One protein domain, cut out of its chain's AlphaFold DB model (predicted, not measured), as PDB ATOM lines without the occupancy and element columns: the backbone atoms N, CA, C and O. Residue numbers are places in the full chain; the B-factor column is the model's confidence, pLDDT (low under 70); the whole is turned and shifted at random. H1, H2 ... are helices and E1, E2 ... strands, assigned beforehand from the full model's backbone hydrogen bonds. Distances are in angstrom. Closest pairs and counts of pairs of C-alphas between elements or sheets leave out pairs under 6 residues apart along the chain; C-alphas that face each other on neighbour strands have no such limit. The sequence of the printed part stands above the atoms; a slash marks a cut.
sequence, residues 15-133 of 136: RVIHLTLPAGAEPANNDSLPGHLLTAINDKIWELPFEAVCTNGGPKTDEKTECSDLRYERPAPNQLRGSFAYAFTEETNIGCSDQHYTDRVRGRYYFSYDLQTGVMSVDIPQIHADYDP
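What this domain is: This is residues 15 to 133 of the 136 residues of an uncharacterized protein of Brevifollis gellanilyticus (UniProt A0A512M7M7). A long, twisted sheet of five antiparallel strands makes a rod, with the long hairpin E3 and E4 running along much of its length and one short helix, H1, on one face near edge strand E2. The turn of that hairpin, residues 94 to 99, lies at one end of the rod, and residues 58 to 59 and 130 to 131 pair briefly with E3 and E4. The printed part has 119 residues, in the order E1 H1 E2 E3 E4 E5, mostly strand, with sheet order E1 E5 E4 E3 E2. It is only just compact, close to loose, with a radius of gyration of the C-alphas of 16.0 A and spans of 55 by 25 by 22 A.

Where its parts are: E3, residues 79 to 93, is 41.1 A long, and E4, residues 100 to 114, is 40.1 A. E2, residues 66 to 76, is 28.2 A. E5 is residues 119 to 123, ending at C-alpha 123 (165.099, 124.979, 174.357). E1, residues 15 to 18, begins at C-alpha 15 (171.162, 127.002, 172.997). H1, residues 33 to 43, is 15.3 A.

How they stand to each other: E2, E3, E4 and E5 form a meander, each strand the antiparallel neighbour of the one before. E3 bends by 52 degrees at residue 82 and E4 by 56 degrees at residue 103. In the hairpin E3 and E4, N 90 and O 103 are 2.8 A apart. In the hairpin E2 and E3, N 73 and O 81 are 2.7 A apart. In the hairpin E4 and E5, N 112 and O 121 are 2.8 A apart. Across E5 and edge strand E1, N 17 and O 120 are 2.8 A apart. H1 is on the sheet at a height of 7.3 A, only just over none of the strands; its closest C-alphas to E2 are Asn 42 and Cys 67, 6.4 A. In H1 every O i to N i+4 pair is within hydrogen-bond range. E1 and E2 are apart.

The domain as a whole: The C-alphas farthest apart are those of Ala 28 and Cys 96, 56.2 A. The printed part has no cut. The links E1 to H1 and H1 to E2 are long, with 14 and 22 residues. Mean pLDDT of the printed part is 72.6; 43 residues are under 70, among them 21 to 32, 93 to 102 and 124 to 133.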
ATOM      1  N   ARG A  15     170.195 126.394 173.923       78.50
ATOM      2  CA  ARG A  15     171.162 127.002 172.997       78.50
ATOM      3  C   ARG A  15     170.793 128.448 172.726       78.50
ATOM      4  O   ARG A  15     169.624 128.777 172.566       78.50
ATOM      5  N   VAL A  16     171.806 129.302 172.669       80.12
ATOM      6  CA  VAL A  16     171.646 130.723 172.365       80.12
ATOM      7  C   VAL A  16     172.067 130.957 170.922       80.12
ATOM      8  O   VAL A  16     173.179 130.600 170.540       80.12
ATOM      9  N   ILE A  17     171.169 131.546 170.142       80.12
ATOM     10  CA  ILE A  17     171.332 131.889 168.733       80.12
ATOM     11  C   ILE A  17     171.068 133.384 168.594       80.12
ATOM     12  O   ILE A  17     170.077 133.912 169.097       80.12
ATOM     13  N   HIS A  18     171.955 134.085 167.900       79.62
ATOM     14  CA  HIS A  18     171.753 135.498 167.603       79.62
ATOM     15  C   HIS A  18     170.983 135.629 166.290       79.62
ATOM     16  O   HIS A  18     171.474 135.221 165.234       79.62
ATOM     17  N   LEU A  19     169.782 136.205 166.359       78.50
ATOM     18  CA  LEU A  19     168.977 136.508 165.183       78.50
ATOM     19  C   LEU A  19     169.032 138.005 164.899       78.50
ATOM     20  O   LEU A  19     168.760 138.834 165.766       78.50
ATOM     21  N   THR A  20     169.318 138.353 163.649       73.56
ATOM     22  CA  THR A  20     169.197 139.731 163.177       73.56
ATOM     23  C   THR A  20     167.883 139.859 162.424       73.56
ATOM     24  O   THR A  20     167.756 139.358 161.309       73.56
ATOM     25  N   LEU A  21     166.896 140.529 163.018       69.44
ATOM     26  CA  LEU A  21     165.688 140.900 162.284       69.44
ATOM     27  C   LEU A  21     165.983 142.090 161.352       69.44
ATOM     28  O   LEU A  21     166.732 142.994 161.735       69.44
ATOM     29  N   PRO A  22     165.410 142.125 160.135       63.78
ATOM     30  CA  PRO A  22     165.594 143.246 159.222       63.78
ATOM     31  C   PRO A  22     165.028 144.545 159.815       63.78
ATOM     32  O   PRO A  22     164.004 144.545 160.503       63.78
ATOM     33  N   ALA A  23     165.686 145.670 159.526       54.00
ATOM     34  CA  ALA A  23     165.228 146.991 159.950       54.00
ATOM     35  C   ALA A  23     163.799 147.247 159.435       54.00
ATOM     36  O   ALA A  23     163.543 147.143 158.237       54.00
ATOM     37  N   GLY A  24     162.864 147.553 160.339       53.56
ATOM     38  CA  GLY A  24     161.438 147.710 160.015       53.56
ATOM     39  C   GLY A  24     160.559 146.497 160.346       53.56
ATOM     40  O   GLY A  24     159.339 146.631 160.326       53.56
ATOM     41  N   ALA A  25     161.136 145.367 160.773       55.44
ATOM     42  CA  ALA A  25     160.408 144.291 161.460       55.44
ATOM     43  C   ALA A  25     160.021 144.669 162.907       55.44
ATOM     44  O   ALA A  25     159.796 143.797 163.747       55.44
ATOM     45  N   GLU A  26     159.986 145.974 163.217       55.03
ATOM     46  CA  GLU A  26     159.589 146.472 164.524       55.03
ATOM     47  C   GLU A  26     158.226 145.893 164.910       55.03
ATOM     48  O   GLU A  26     157.316 145.791 164.080       55.03
ATOM     49  N   PRO A  27     158.033 145.573 166.194       53.00
ATOM     50  CA  PRO A  27     156.855 144.860 166.667       53.00
ATOM     51  C   PRO A  27     155.574 145.721 166.677       53.00
ATOM     52  O   PRO A  27     154.601 145.367 167.344       53.00
ATOM     53  N   ALA A  28     155.587 146.866 165.988       49.69
ATOM     54  CA  ALA A  28     154.430 147.706 165.714       49.69
ATOM     55  C   ALA A  28     153.581 147.154 164.553       49.69
ATOM     56  O   ALA A  28     152.361 147.298 164.580       49.69
ATOM     57  N   ASN A  29     154.197 146.463 163.583       52.66
ATOM     58  CA  ASN A  29     153.495 145.817 162.473       52.66
ATOM     59  C   ASN A  29     153.366 144.314 162.742       52.66
ATOM     60  O   ASN A  29     154.193 143.501 162.336       52.66
ATOM     61  N   ASN A  30     152.308 143.957 163.471       55.91
ATOM     62  CA  ASN A  30     152.046 142.589 163.925       55.91
ATOM     63  C   ASN A  30     151.855 141.589 162.761       55.91
ATOM     64  O   ASN A  30     152.062 140.395 162.945       55.91
ATOM     65  N   ASP A  31     151.509 142.078 161.566       60.91
ATOM     66  CA  ASP A  31     151.194 141.243 160.401       60.91
ATOM     67  C   ASP A  31     152.428 140.731 159.632       60.91
ATOM     68  O   ASP A  31     152.343 139.707 158.958       60.91
ATOM     69  N   SER A  32     153.590 141.392 159.728       66.38
ATOM     70  CA  SER A  32     154.813 140.986 159.004       66.38
ATOM     71  C   SER A  32     155.861 140.300 159.885       66.38
ATOM     72  O   SER A  32     156.743 139.602 159.376       66.38
ATOM     73  N   LEU A  33     155.750 140.447 161.207       72.44
ATOM     74  CA  LEU A  33     156.664 139.849 162.180       72.44
ATOM     75  C   LEU A  33     156.792 138.314 162.065       72.44
ATOM     76  O   LEU A  33     157.932 137.841 162.095       72.44
ATOM     77  N   PRO A  34     155.711 137.519 161.878       75.00
ATOM     78  CA  PRO A  34     155.838 136.067 161.741       75.00
ATOM     79  C   PRO A  34     156.709 135.668 160.542       75.00
ATOM     80  O   PRO A  34     157.544 134.775 160.656       75.00
ATOM     81  N   GLY A  35     156.546 136.354 159.405       75.88
ATOM     82  CA  GLY A  35     157.314 136.083 158.190       75.88
ATOM     83  C   GLY A  35     158.794 136.420 158.359       75.88
ATOM     84  O   GLY A  35     159.649 135.594 158.058       75.88
ATOM     85  N   HIS A  36     159.107 137.598 158.907       80.88
ATOM     86  CA  HIS A  36     160.496 138.000 159.150       80.88
ATOM     87  C   HIS A  36     161.198 137.113 160.183       80.88
ATOM     88  O   HIS A  36     162.363 136.770 159.991       80.88
ATOM     89  N   LEU A  37     160.495 136.719 161.249       81.00
ATOM     90  CA  LEU A  37     161.045 135.838 162.275       81.00
ATOM     91  C   LEU A  37     161.295 134.432 161.722       81.00
ATOM     92  O   LEU A  37     162.363 133.876 161.953       81.00
ATOM     93  N   LEU A  38     160.358 133.880 160.945       82.38
ATOM     94  CA  LEU A  38     160.538 132.572 160.317       82.38
ATOM     95  C   LEU A  38     161.695 132.575 159.310       82.38
ATOM     96  O   LEU A  38     162.465 131.620 159.274       82.38
ATOM     97  N   THR A  39     161.852 133.640 158.521       83.69
ATOM     98  CA  THR A  39     163.008 133.795 157.624       83.69
ATOM     99  C   THR A  39     164.313 133.858 158.413       83.69
ATOM    100  O   THR A  39     165.229 133.103 158.112       83.69
ATOM    101  N   ALA A  40     164.379 134.669 159.474       82.62
ATOM    102  CA  ALA A  40     165.579 134.768 160.306       82.62
ATOM    103  C   ALA A  40     165.941 133.431 160.979       82.62
ATOM    104  O   ALA A  40     167.117 133.085 161.070       82.62
ATOM    105  N   ILE A  41     164.939 132.658 161.418       83.25
ATOM    106  CA  ILE A  41     165.141 131.304 161.955       83.25
ATOM    107  C   ILE A  41     165.656 130.360 160.860       83.25
ATOM    108  O   ILE A  41     166.594 129.614 161.116       83.25
ATOM    109  N   ASN A  42     165.087 130.397 159.649       82.50
ATOM    110  CA  ASN A  42     165.548 129.567 158.529       82.50
ATOM    111  C   ASN A  42     166.985 129.909 158.093       82.50
ATOM    112  O   ASN A  42     167.763 129.005 157.804       82.50
ATOM    113  N   ASP A  43     167.381 131.182 158.111       83.31
ATOM    114  CA  ASP A  43     168.758 131.597 157.794       83.31
ATOM    115  C   ASP A  43     169.774 131.069 158.820       83.31
ATOM    116  O   ASP A  43     170.946 130.844 158.506       83.31
ATOM    117  N   LYS A  44     169.320 130.862 160.059       81.94
ATOM    118  CA  LYS A  44     170.112 130.359 161.187       81.94
ATOM    119  C   LYS A  44     169.810 128.908 161.533       81.94
ATOM    120  O   LYS A  44     170.243 128.427 162.576       81.94
ATOM    121  N   ILE A  45     169.109 128.200 160.651       77.12
ATOM    122  CA  ILE A  45     168.618 126.851 160.919       77.12
ATOM    123  C   ILE A  45     169.769 125.907 161.255       77.12
ATOM    124  O   ILE A  45     169.690 125.192 162.239       77.12
ATOM    125  N   TRP A  46     170.893 126.013 160.545       75.56
ATOM    126  CA  TRP A  46     172.101 125.209 160.757       75.56
ATOM    127  C   TRP A  46     172.806 125.450 162.101       75.56
ATOM    128  O   TRP A  46     173.649 124.653 162.495       75.56
ATOM    129  N   GLU A  47     172.485 126.541 162.805       78.56
ATOM    130  CA  GLU A  47     172.980 126.804 164.163       78.56
ATOM    131  C   GLU A  47     172.088 126.156 165.236       78.56
ATOM    132  O   GLU A  47     172.436 126.160 166.422       78.56
ATOM    133  N   LEU A  48     170.938 125.589 164.843       77.06
ATOM    134  CA  LEU A  48     170.092 124.830 165.750       77.06
ATOM    135  C   LEU A  48     170.762 123.498 166.119       77.06
ATOM    136  O   LEU A  48     171.400 122.851 165.288       77.06
ATOM    137  N   PRO A  49     170.592 123.050 167.370       75.25
ATOM    138  CA  PRO A  49     171.203 121.828 167.891       75.25
ATOM    139  C   PRO A  49     170.497 120.551 167.403       75.25
ATOM    140  O   PRO A  49     170.016 119.761 168.213       75.25
ATOM    141  N   PHE A  50     170.450 120.322 166.088       74.56
ATOM    142  CA  PHE A  50     169.834 119.126 165.496       74.56
ATOM    143  C   PHE A  50     170.469 117.822 165.980       74.56
ATOM    144  O   PHE A  50     169.767 116.845 166.201       74.56
ATOM    145  N   GLU A  51     171.773 117.830 166.252       69.62
ATOM    146  CA  GLU A  51     172.495 116.680 166.814       69.62
ATOM    147  C   GLU A  51     171.880 116.163 168.122       69.62
ATOM    148  O   GLU A  51     171.975 114.981 168.423       69.62
ATOM    149  N   ALA A  52     171.246 117.037 168.910       70.44
ATOM    150  CA  ALA A  52     170.630 116.645 170.174       70.44
ATOM    151  C   ALA A  52     169.270 115.947 169.994       70.44
ATOM    152  O   ALA A  52     168.753 115.384 170.958       70.44
ATOM    153  N   VAL A  53     168.687 116.011 168.792       69.75
ATOM    154  CA  VAL A  53     167.421 115.351 168.440       69.75
ATOM    155  C   VAL A  53     167.606 114.181 167.468       69.75
ATOM    156  O   VAL A  53     166.679 113.390 167.324       69.75
ATOM    157  N   CYS A  54     168.781 114.043 166.846       69.62
ATOM    158  CA  CYS A  54     169.175 112.849 166.100       69.62
ATOM    159  C   CYS A  54     169.440 111.670 167.050       69.62
ATOM    160  O   CYS A  54     169.979 111.856 168.146       69.62
ATOM    161  N   THR A  55     169.104 110.450 166.631       65.31
ATOM    162  CA  THR A  55     169.297 109.250 167.466       65.31
ATOM    163  C   THR A  55     170.642 108.580 167.195       65.31
ATOM    164  O   THR A  55     171.299 108.149 168.141       65.31
ATOM    165  N   ASN A  56     171.069 108.482 165.932       62.69
ATOM    166  CA  ASN A  56     172.267 107.724 165.538       62.69
ATOM    167  C   ASN A  56     173.096 108.383 164.416       62.69
ATOM    168  O   ASN A  56     174.169 107.878 164.082       62.69
ATOM    169  N   GLY A  57     172.623 109.490 163.846       66.06
ATOM    170  CA  GLY A  57     173.219 110.184 162.712       66.06
ATOM    171  C   GLY A  57     173.263 111.704 162.877       66.06
ATOM    172  O   GLY A  57     173.062 112.257 163.958       66.06
ATOM    173  N   GLY A  58     173.572 112.390 161.780       69.69
ATOM    174  CA  GLY A  58     173.520 113.847 161.678       69.69
ATOM    175  C   GLY A  58     172.416 114.281 160.714       69.69
ATOM    176  O   GLY A  58     171.952 113.467 159.909       69.69
ATOM    177  N   PRO A  59     171.984 115.552 160.760       71.44
ATOM    178  CA  PRO A  59     171.133 116.080 159.710       71.44
ATOM    179  C   PRO A  59     171.873 115.978 158.374       71.44
ATOM    180  O   PRO A  59     173.031 116.388 158.250       71.44
ATOM    181  N   LYS A  60     171.191 115.439 157.371       75.50
ATOM    182  CA  LYS A  60     171.695 115.339 156.011       75.50
ATOM    183  C   LYS A  60     171.896 116.748 155.444       75.50
ATOM    184  O   LYS A  60     170.945 117.500 155.240       75.50
ATOM    185  N   THR A  61     173.158 117.137 155.256       67.44
ATOM    186  CA  THR A  61     173.551 118.537 154.981       67.44
ATOM    187  C   THR A  61     173.180 119.036 153.581       67.44
ATOM    188  O   THR A  61     173.142 120.243 153.349       67.44
ATOM    189  N   ASP A  62     172.914 118.126 152.648       64.44
ATOM    190  CA  ASP A  62     172.496 118.402 151.271       64.44
ATOM    191  C   ASP A  62     170.969 118.499 151.106       64.44
ATOM    192  O   ASP A  62     170.496 118.911 150.043       64.44
ATOM    193  N   GLU A  63     170.189 118.197 152.149       68.12
ATOM    194  CA  GLU A  63     168.732 118.331 152.131       68.12
ATOM    195  C   GLU A  63     168.231 119.600 152.825       68.12
ATOM    196  O   GLU A  63     168.847 120.172 153.726       68.12
ATOM    197  N   LYS A  64     167.065 120.073 152.371       69.06
ATOM    198  CA  LYS A  64     166.426 121.247 152.962       69.06
ATOM    199  C   LYS A  64     165.858 120.887 154.329       69.06
ATOM    200  O   LYS A  64     164.933 120.090 154.425       69.06
ATOM    201  N   THR A  65     166.361 121.554 155.362       75.25
ATOM    202  CA  THR A  65     165.661 121.619 156.645       75.25
ATOM    203  C   THR A  65     164.522 122.628 156.538       75.25
ATOM    204  O   THR A  65     164.712 123.744 156.049       75.25
ATOM    205  N   GLU A  66     163.332 122.240 156.981       77.69
ATOM    206  CA  GLU A  66     162.127 123.060 156.902       77.69
ATOM    207  C   GLU A  66     161.695 123.504 158.302       77.69
ATOM    208  O   GLU A  66     161.388 122.668 159.154       77.69
ATOM    209  N   CYS A  67     161.607 124.818 158.532       80.38
ATOM    210  CA  CYS A  67     160.897 125.379 159.683       80.38
ATOM    211  C   CYS A  67     159.489 125.830 159.276       80.38
ATOM    212  O   CYS A  67     159.316 126.569 158.304       80.38
ATOM    213  N   SER A  68     158.475 125.422 160.038       83.19
ATOM    214  CA  SER A  68     157.065 125.745 159.775       83.19
ATOM    215  C   SER A  68     156.248 125.890 161.068       83.19
ATOM    216  O   SER A  68     156.786 125.763 162.165       83.19
ATOM    217  N   ASP A  69     154.951 126.212 160.950       82.56
ATOM    218  CA  ASP A  69     154.008 126.373 162.079       82.56
ATOM    219  C   ASP A  69     154.571 127.232 163.228       82.56
ATOM    220  O   ASP A  69     154.513 126.863 164.405       82.56
ATOM    221  N   LEU A  70     155.155 128.382 162.870       84.31
ATOM    222  CA  LEU A  70     155.641 129.361 163.834       84.31
ATOM    223  C   LEU A  70     154.461 129.920 164.631       84.31
ATOM    224  O   LEU A  70     153.568 130.572 164.088       84.31
ATOM    225  N   ARG A  71     154.498 129.709 165.942       84.06
ATOM    226  CA  ARG A  71     153.551 130.272 166.901       84.06
ATOM    227  C   ARG A  71     154.321 131.072 167.921       84.06
ATOM    228  O   ARG A  71     155.334 130.596 168.423       84.06
ATOM    229  N   TYR A  72     153.834 132.253 168.258       84.00
ATOM    230  CA  TYR A  72     154.428 133.047 169.317       84.00
ATOM    231  C   TYR A  72     153.370 133.805 170.102       84.00
ATOM    232  O   TYR A  72     152.280 134.111 169.623       84.00
ATOM    233  N   GLU A  73     153.747 134.124 171.323       82.69
ATOM    234  CA  GLU A  73     153.071 135.007 172.241       82.69
ATOM    235  C   GLU A  73     154.063 136.064 172.726       82.69
ATOM    236  O   GLU A  73     155.288 135.902 172.673       82.69
ATOM    237  N   ARG A  74     153.522 137.185 173.194       83.00
ATOM    238  CA  ARG A  74     154.310 138.312 173.679       83.00
ATOM    239  C   ARG A  74     154.068 138.486 175.174       83.00
ATOM    240  O   ARG A  74     153.212 139.284 175.552       83.00
ATOM    241  N   PRO A  75     154.787 137.742 176.032       78.00
ATOM    242  CA  PRO A  75     154.597 137.836 177.477       78.00
ATOM    243  C   PRO A  75     155.031 139.197 178.041       78.00
ATOM    244  O   PRO A  75     154.535 139.609 179.086       78.00
ATOM    245  N   ALA A  76     155.937 139.908 177.360       79.69
ATOM    246  CA  ALA A  76     156.398 141.236 177.751       79.69
ATOM    247  C   ALA A  76     156.707 142.105 176.514       79.69
ATOM    248  O   ALA A  76     156.970 141.564 175.438       79.69
ATOM    249  N   PRO A  77     156.746 143.448 176.637       78.56
ATOM    250  CA  PRO A  77     157.003 144.341 175.503       78.56
ATOM    251  C   PRO A  77     158.281 144.009 174.723       78.56
ATOM    252  O   PRO A  77     158.281 144.079 173.498       78.56
ATOM    253  N   ASN A  78     159.336 143.562 175.406       81.62
ATOM    254  CA  ASN A  78     160.632 143.268 174.785       81.62
ATOM    255  C   ASN A  78     160.911 141.767 174.635       81.62
ATOM    256  O   ASN A  78     162.032 141.392 174.313       81.62
ATOM    257  N   GLN A  79     159.915 140.908 174.859       82.25
ATOM    258  CA  GLN A  79     160.106 139.463 174.832       82.25
ATOM    259  C   GLN A  79     159.038 138.785 173.982       82.25
ATOM    260  O   GLN A  79     157.842 138.984 174.191       82.25
ATOM    261  N   LEU A  80     159.484 137.934 173.065       84.31
ATOM    262  CA  LEU A  80     158.652 136.958 172.378       84.31
ATOM    263  C   LEU A  80     158.952 135.580 172.958       84.31
ATOM    264  O   LEU A  80     160.101 135.254 173.256       84.31
ATOM    265  N   ARG A  81     157.922 134.763 173.126       85.31
ATOM    266  CA  ARG A  81     158.067 133.334 173.398       85.31
ATOM    267  C   ARG A  81     157.242 132.572 172.396       85.31
ATOM    268  O   ARG A  81     156.163 133.019 172.031       85.31
ATOM    269  N   GLY A  82     157.743 131.449 171.926       86.44
ATOM    270  CA  GLY A  82     157.064 130.743 170.865       86.44
ATOM    271  C   GLY A  82     157.592 129.352 170.628       86.44
ATOM    272  O   GLY A  82     158.392 128.813 171.389       86.44
ATOM    273  N   SER A  83     157.106 128.774 169.545       86.44
ATOM    274  CA  SER A  83     157.547 127.491 169.043       86.44
ATOM    275  C   SER A  83     157.503 127.479 167.525       86.44
ATOM    276  O   SER A  83     156.684 128.177 166.926       86.44
ATOM    277  N   PHE A  84     158.352 126.667 166.916       85.56
ATOM    278  CA  PHE A  84     158.286 126.358 165.493       85.56
ATOM    279  C   PHE A  84     158.503 124.861 165.298       85.56
ATOM    280  O   PHE A  84     159.260 124.224 166.038       85.56
ATOM    281  N   ALA A  85     157.793 124.289 164.332       84.50
ATOM    282  CA  ALA A  85     158.013 122.922 163.900       84.50
ATOM    283  C   ALA A  85     159.261 122.861 163.016       84.50
ATOM    284  O   ALA A  85     159.490 123.767 162.211       84.50
ATOM    285  N   TYR A  86     160.038 121.793 163.156       81.62
ATOM    286  CA  TYR A  86     161.166 121.486 162.285       81.62
ATOM    287  C   TYR A  86     160.948 120.136 161.603       81.62
ATOM    288  O   TYR A  86     160.348 119.226 162.182       81.62
ATOM    289  N   ALA A  87     161.459 120.012 160.384       81.94
ATOM    290  CA  ALA A  87     161.581 118.749 159.679       81.94
ATOM    291  C   ALA A  87     162.927 118.697 158.949       81.94
ATOM    292  O   ALA A  87     163.261 119.626 158.214       81.94
ATOM    293  N   PHE A  88     163.681 117.621 159.145       78.88
ATOM    294  CA  PHE A  88     164.898 117.322 158.391       78.88
ATOM    295  C   PHE A  88     165.013 115.818 158.165       78.88
ATOM    296  O   PHE A  88     164.259 115.038 158.744       78.88
ATOM    297  N   THR A  89     165.956 115.424 157.326       79.81
ATOM    298  CA  THR A  89     166.293 114.021 157.102       79.81
ATOM    299  C   THR A  89     167.572 113.707 157.864       79.81
ATOM    300  O   THR A  89     168.581 114.389 157.687       79.81
ATOM    301  N   GLU A  90     167.524 112.730 158.761       75.94
ATOM    302  CA  GLU A  90     168.703 112.189 159.437       75.94
ATOM    303  C   GLU A  90     169.324 111.123 158.540       75.94
ATOM    304  O   GLU A  90     168.625 110.235 158.057       75.94
ATOM    305  N   GLU A  91     170.633 111.209 158.322       73.50
ATOM    306  CA  GLU A  91     171.387 110.162 157.639       73.50
ATOM    307  C   GLU A  91     172.154 109.336 158.673       73.50
ATOM    308  O   GLU A  91     173.002 109.856 159.407       73.50
ATOM    309  N   THR A  92     171.858 108.036 158.730       71.75
ATOM    310  CA  THR A  92     172.548 107.084 159.606       71.75
ATOM    311  C   THR A  92     173.406 106.129 158.780       71.75
ATOM    312  O   THR A  92     172.916 105.428 157.891       71.75
ATOM    313  N   ASN A  93     174.697 106.057 159.115       63.22
ATOM    314  CA  ASN A  93     175.631 105.098 158.528       63.22
ATOM    315  C   ASN A  93     175.561 103.769 159.287       63.22
ATOM    316  O   ASN A  93     175.887 103.717 160.476       63.22
ATOM    317  N   ILE A  94     175.188 102.681 158.606       58.06
ATOM    318  CA  ILE A  94     175.161 101.339 159.204       58.06
ATOM    319  C   ILE A  94     176.282 100.474 158.611       58.06
ATOM    320  O   ILE A  94     176.190  99.953 157.501       58.06
ATOM    321  N   GLY A  95     177.331 100.247 159.409       50.91
ATOM    322  CA  GLY A  95     178.406  99.295 159.099       50.91
ATOM    323  C   GLY A  95     179.519  99.833 158.186       50.91
ATOM    324  O   GLY A  95     179.610 101.024 157.921       50.91
ATOM    325  N   CYS A  96     180.405  98.937 157.729       54.38
ATOM    326  CA  CYS A  96     181.493  99.231 156.774       54.38
ATOM    327  C   CYS A  96     181.041  99.226 155.298       54.38
ATOM    328  O   CYS A  96     181.879  99.154 154.401       54.38
ATOM    329  N   SER A  97     179.734  99.211 155.048       50.31
ATOM    330  CA  SER A  97     179.113  99.193 153.722       50.31
ATOM    331  C   SER A  97     178.533 100.570 153.405       50.31
ATOM    332  O   SER A  97     177.993 101.203 154.305       50.31
ATOM    333  N   ASP A  98     178.580 100.993 152.137       56.44
ATOM    334  CA  ASP A  98     178.044 102.277 151.633       56.44
ATOM    335  C   ASP A  98     176.493 102.327 151.617       56.44
ATOM    336  O   ASP A  98     175.872 102.818 150.673       56.44
ATOM    337  N   GLN A  99     175.839 101.729 152.614       50.31
ATOM    338  CA  GLN A  99     174.390 101.784 152.790       50.31
ATOM    339  C   GLN A  99     174.047 102.889 153.788       50.31
ATOM    340  O   GLN A  99     174.402 102.814 154.966       50.31
ATOM    341  N   HIS A 100     173.330 103.894 153.295       62.41
ATOM    342  CA  HIS A 100     172.837 105.024 154.073       62.41
ATOM    343  C   HIS A 100     171.339 104.846 154.308       62.41
ATOM    344  O   HIS A 100     170.595 104.597 153.358       62.41
ATOM    345  N   TYR A 101     170.909 104.956 155.564       63.12
ATOM    346  CA  TYR A 101     169.491 105.056 155.903       63.12
ATOM    347  C   TYR A 101     169.143 106.523 156.090       63.12
ATOM    348  O   TYR A 101     169.845 107.239 156.806       63.12
ATOM    349  N   THR A 102     168.072 106.950 155.433       69.06
ATOM    350  CA  THR A 102     167.520 108.293 155.561       69.06
ATOM    351  C   THR A 102     166.172 108.197 156.236       69.06
ATOM    352  O   THR A 102     165.246 107.645 155.651       69.06
ATOM    353  N   ASP A 103     166.057 108.760 157.431       70.38
ATOM    354  CA  ASP A 103     164.780 108.848 158.130       70.38
ATOM    355  C   ASP A 103     164.345 110.304 158.237       70.38
ATOM    356  O   ASP A 103     165.145 111.196 158.545       70.38
ATOM    357  N   ARG A 104     163.054 110.564 158.015       72.12
ATOM    358  CA  ARG A 104     162.515 111.908 158.205       72.12
ATOM    359  C   ARG A 104     162.213 112.144 159.678       72.12
ATOM    360  O   ARG A 104     161.330 111.521 160.262       72.12
ATOM    361  N   VAL A 105     162.917 113.116 160.237       74.81
ATOM    362  CA  VAL A 105     162.840 113.531 161.632       74.81
ATOM    363  C   VAL A 105     161.997 114.794 161.725       74.81
ATOM    364  O   VAL A 105     162.288 115.806 161.077       74.81
ATOM    365  N   ARG A 106     160.934 114.756 162.533       78.31
ATOM    366  CA  ARG A 106     160.071 115.920 162.778       78.31
ATOM    367  C   ARG A 106     159.908 116.186 164.265       78.31
ATOM    368  O   ARG A 106     159.769 115.276 165.075       78.31
ATOM    369  N   GLY A 107     159.852 117.462 164.620       78.06
ATOM    370  CA  GLY A 107     159.606 117.861 165.996       78.06
ATOM    371  C   GLY A 107     159.293 119.340 166.130       78.06
ATOM    372  O   GLY A 107     158.920 120.017 165.170       78.06
ATOM    373  N   ARG A 108     159.412 119.848 167.356       81.69
ATOM    374  CA  ARG A 108     159.128 121.246 167.675       81.69
ATOM    375  C   ARG A 108     160.183 121.805 168.614       81.69
ATOM    376  O   ARG A 108     160.456 121.213 169.655       81.69
ATOM    377  N   TYR A 109     160.730 122.958 168.251       82.62
ATOM    378  CA  TYR A 109     161.560 123.764 169.136       82.62
ATOM    379  C   TYR A 109     160.699 124.810 169.831       82.62
ATOM    380  O   TYR A 109     159.777 125.367 169.229       82.62
ATOM    381  N   TYR A 110     161.027 125.092 171.087       85.75
ATOM    382  CA  TYR A 110     160.489 126.226 171.828       85.75
ATOM    383  C   TYR A 110     161.576 127.282 171.942       85.75
ATOM    384  O   TYR A 110     162.750 126.950 172.100       85.75
ATOM    385  N   PHE A 111     161.200 128.550 171.832       85.94
ATOM    386  CA  PHE A 111     162.155 129.642 171.892       85.94
ATOM    387  C   PHE A 111     161.651 130.806 172.735       85.94
ATOM    388  O   PHE A 111     160.451 131.072 172.839       85.94
ATOM    389  N   SER A 112     162.602 131.551 173.285       87.25
ATOM    390  CA  SER A 112     162.396 132.900 173.792       87.25
ATOM    391  C   SER A 112     163.307 133.857 173.041       87.25
ATOM    392  O   SER A 112     164.504 133.608 172.956       87.25
ATOM    393  N   TYR A 113     162.760 134.945 172.525       84.88
ATOM    394  CA  TYR A 113     163.493 135.948 171.770       84.88
ATOM    395  C   TYR A 113     163.385 137.311 172.448       84.88
ATOM    396  O   TYR A 113     162.289 137.767 172.781       84.88
ATOM    397  N   ASP A 114     164.526 137.953 172.658       85.50
ATOM    398  CA  ASP A 114     164.629 139.290 173.221       85.50
ATOM    399  C   ASP A 114     164.753 140.319 172.086       85.50
ATOM    400  O   ASP A 114     165.717 140.333 171.319       85.50
ATOM    401  N   LEU A 115     163.743 141.185 171.981       79.00
ATOM    402  CA  LEU A 115     163.617 142.181 170.915       79.00
ATOM    403  C   LEU A 115     164.633 143.326 171.034       79.00
ATOM    404  O   LEU A 115     164.886 143.999 170.038       79.00
ATOM    405  N   GLN A 116     165.187 143.579 172.225       80.50
ATOM    406  CA  GLN A 116     166.191 144.630 172.421       80.50
ATOM    407  C   GLN A 116     167.583 144.168 172.003       80.50
ATOM    408  O   GLN A 116     168.351 144.946 171.443       80.50
ATOM    409  N   THR A 117     167.914 142.919 172.309       81.81
ATOM    410  CA  THR A 117     169.257 142.365 172.113       81.81
ATOM    411  C   THR A 117     169.389 141.543 170.833       81.81
ATOM    412  O   THR A 117     170.509 141.294 170.393       81.81
ATOM    413  N   GLY A 118     168.274 141.117 170.229       79.44
ATOM    414  CA  GLY A 118     168.281 140.209 169.081       79.44
ATOM    415  C   GLY A 118     168.688 138.778 169.449       79.44
ATOM    416  O   GLY A 118     169.124 138.000 168.600       79.44
ATOM    417  N   VAL A 119     168.599 138.418 170.729       82.75
ATOM    418  CA  VAL A 119     169.031 137.108 171.221       82.75
ATOM    419  C   VAL A 119     167.844 136.154 171.261       82.75
ATOM    420  O   VAL A 119     166.852 136.421 171.938       82.75
ATOM    421  N   MET A 120     167.956 135.024 170.561       83.75
ATOM    422  CA  MET A 120     167.033 133.896 170.657       83.75
ATOM    423  C   MET A 120     167.653 132.787 171.507       83.75
ATOM    424  O   MET A 120     168.703 132.249 171.177       83.75
ATOM    425  N   SER A 121     166.973 132.388 172.569       84.88
ATOM    426  CA  SER A 121     167.271 131.159 173.300       84.88
ATOM    427  C   SER A 121     166.308 130.078 172.841       84.88
ATOM    428  O   SER A 121     165.098 130.293 172.875       84.88
ATOM    429  N   VAL A 122     166.834 128.938 172.413       83.38
ATOM    430  CA  VAL A 122     166.064 127.773 171.976       83.38
ATOM    431  C   VAL A 122     166.239 126.662 172.995       83.38
ATOM    432  O   VAL A 122     167.365 126.280 173.325       83.38
ATOM    433  N   ASP A 123     165.121 126.139 173.478       80.25
ATOM    434  CA  ASP A 123     165.099 124.979 174.357       80.25
ATOM    435  C   ASP A 123     165.124 123.707 173.515       80.25
ATOM    436  O   ASP A 123     164.280 123.505 172.635       80.25
ATOM    437  N   ILE A 124     166.109 122.846 173.779       69.69
ATOM    438  CA  ILE A 124     166.250 121.567 173.087       69.69
ATOM    439  C   ILE A 124     165.160 120.617 173.594       69.69
ATOM    440  O   ILE A 124     165.117 120.335 174.798       69.69
ATOM    441  N   PRO A 125     164.271 120.112 172.718       61.81
ATOM    442  CA  PRO A 125     163.245 119.170 173.130       61.81
ATOM    443  C   PRO A 125     163.901 117.886 173.651       61.81
ATOM    444  O   PRO A 125     164.807 117.337 173.035       61.81
ATOM    445  N   GLN A 126     163.432 117.407 174.804       53.94
ATOM    446  CA  GLN A 126     163.962 116.203 175.463       53.94
ATOM    447  C   GLN A 126     163.366 114.893 174.934       53.94
ATOM    448  O   GLN A 126     163.710 113.814 175.416       53.94
ATOM    449  N   ILE A 127     162.418 114.985 174.005       51.47
ATOM    450  CA  ILE A 127     161.692 113.843 173.460       51.47
ATOM    451  C   ILE A 127     162.282 113.560 172.084       51.47
ATOM    452  O   ILE A 127     162.451 114.494 171.298       51.47
ATOM    453  N   HIS A 128     162.603 112.289 171.823       52.38
ATOM    454  CA  HIS A 128     162.959 111.825 170.486       52.38
ATOM    455  C   HIS A 128     161.894 112.296 169.500       52.38
ATOM    456  O   HIS A 128     160.698 112.146 169.749       52.38
ATOM    457  N   ALA A 129     162.354 112.925 168.428       55.78
ATOM    458  CA  ALA A 129     161.519 113.297 167.308       55.78
ATOM    459  C   ALA A 129     160.735 112.080 166.792       55.78
ATOM    460  O   ALA A 129     161.201 110.941 166.882       55.78
ATOM    461  N   ASP A 130     159.534 112.327 166.275       55.81
ATOM    462  CA  ASP A 130     158.750 111.271 165.647       55.81
ATOM    463  C   ASP A 130     159.444 110.920 164.322       55.81
ATOM    464  O   ASP A 130     159.493 111.738 163.399       55.81
ATOM    465  N   TYR A 131     160.029 109.724 164.269       52.91
ATOM    466  CA  TYR A 131     160.528 109.115 163.040       52.91
ATOM    467  C   TYR A 131     159.315 108.691 162.217       52.91
ATOM    468  O   TYR A 131     158.490 107.923 162.713       52.91
ATOM    469  N   ASP A 132     159.175 109.214 160.999       47.16
ATOM    470  CA  ASP A 132     158.135 108.777 160.062       47.16
ATOM    471  C   ASP A 132     158.553 107.392 159.529       47.16
ATOM    472  O   ASP A 132     159.540 107.314 158.801       47.16
ATOM    473  N   PRO A 133     157.890 106.282 159.910       44.81
ATOM    474  CA  PRO A 133     158.344 104.933 159.561       44.81
ATOM    475  C   PRO A 133     158.091 104.562 158.086       44.81
ATOM    476  O   PRO A 133     158.214 103.393 157.722       44.81
TER     477      PRO A 133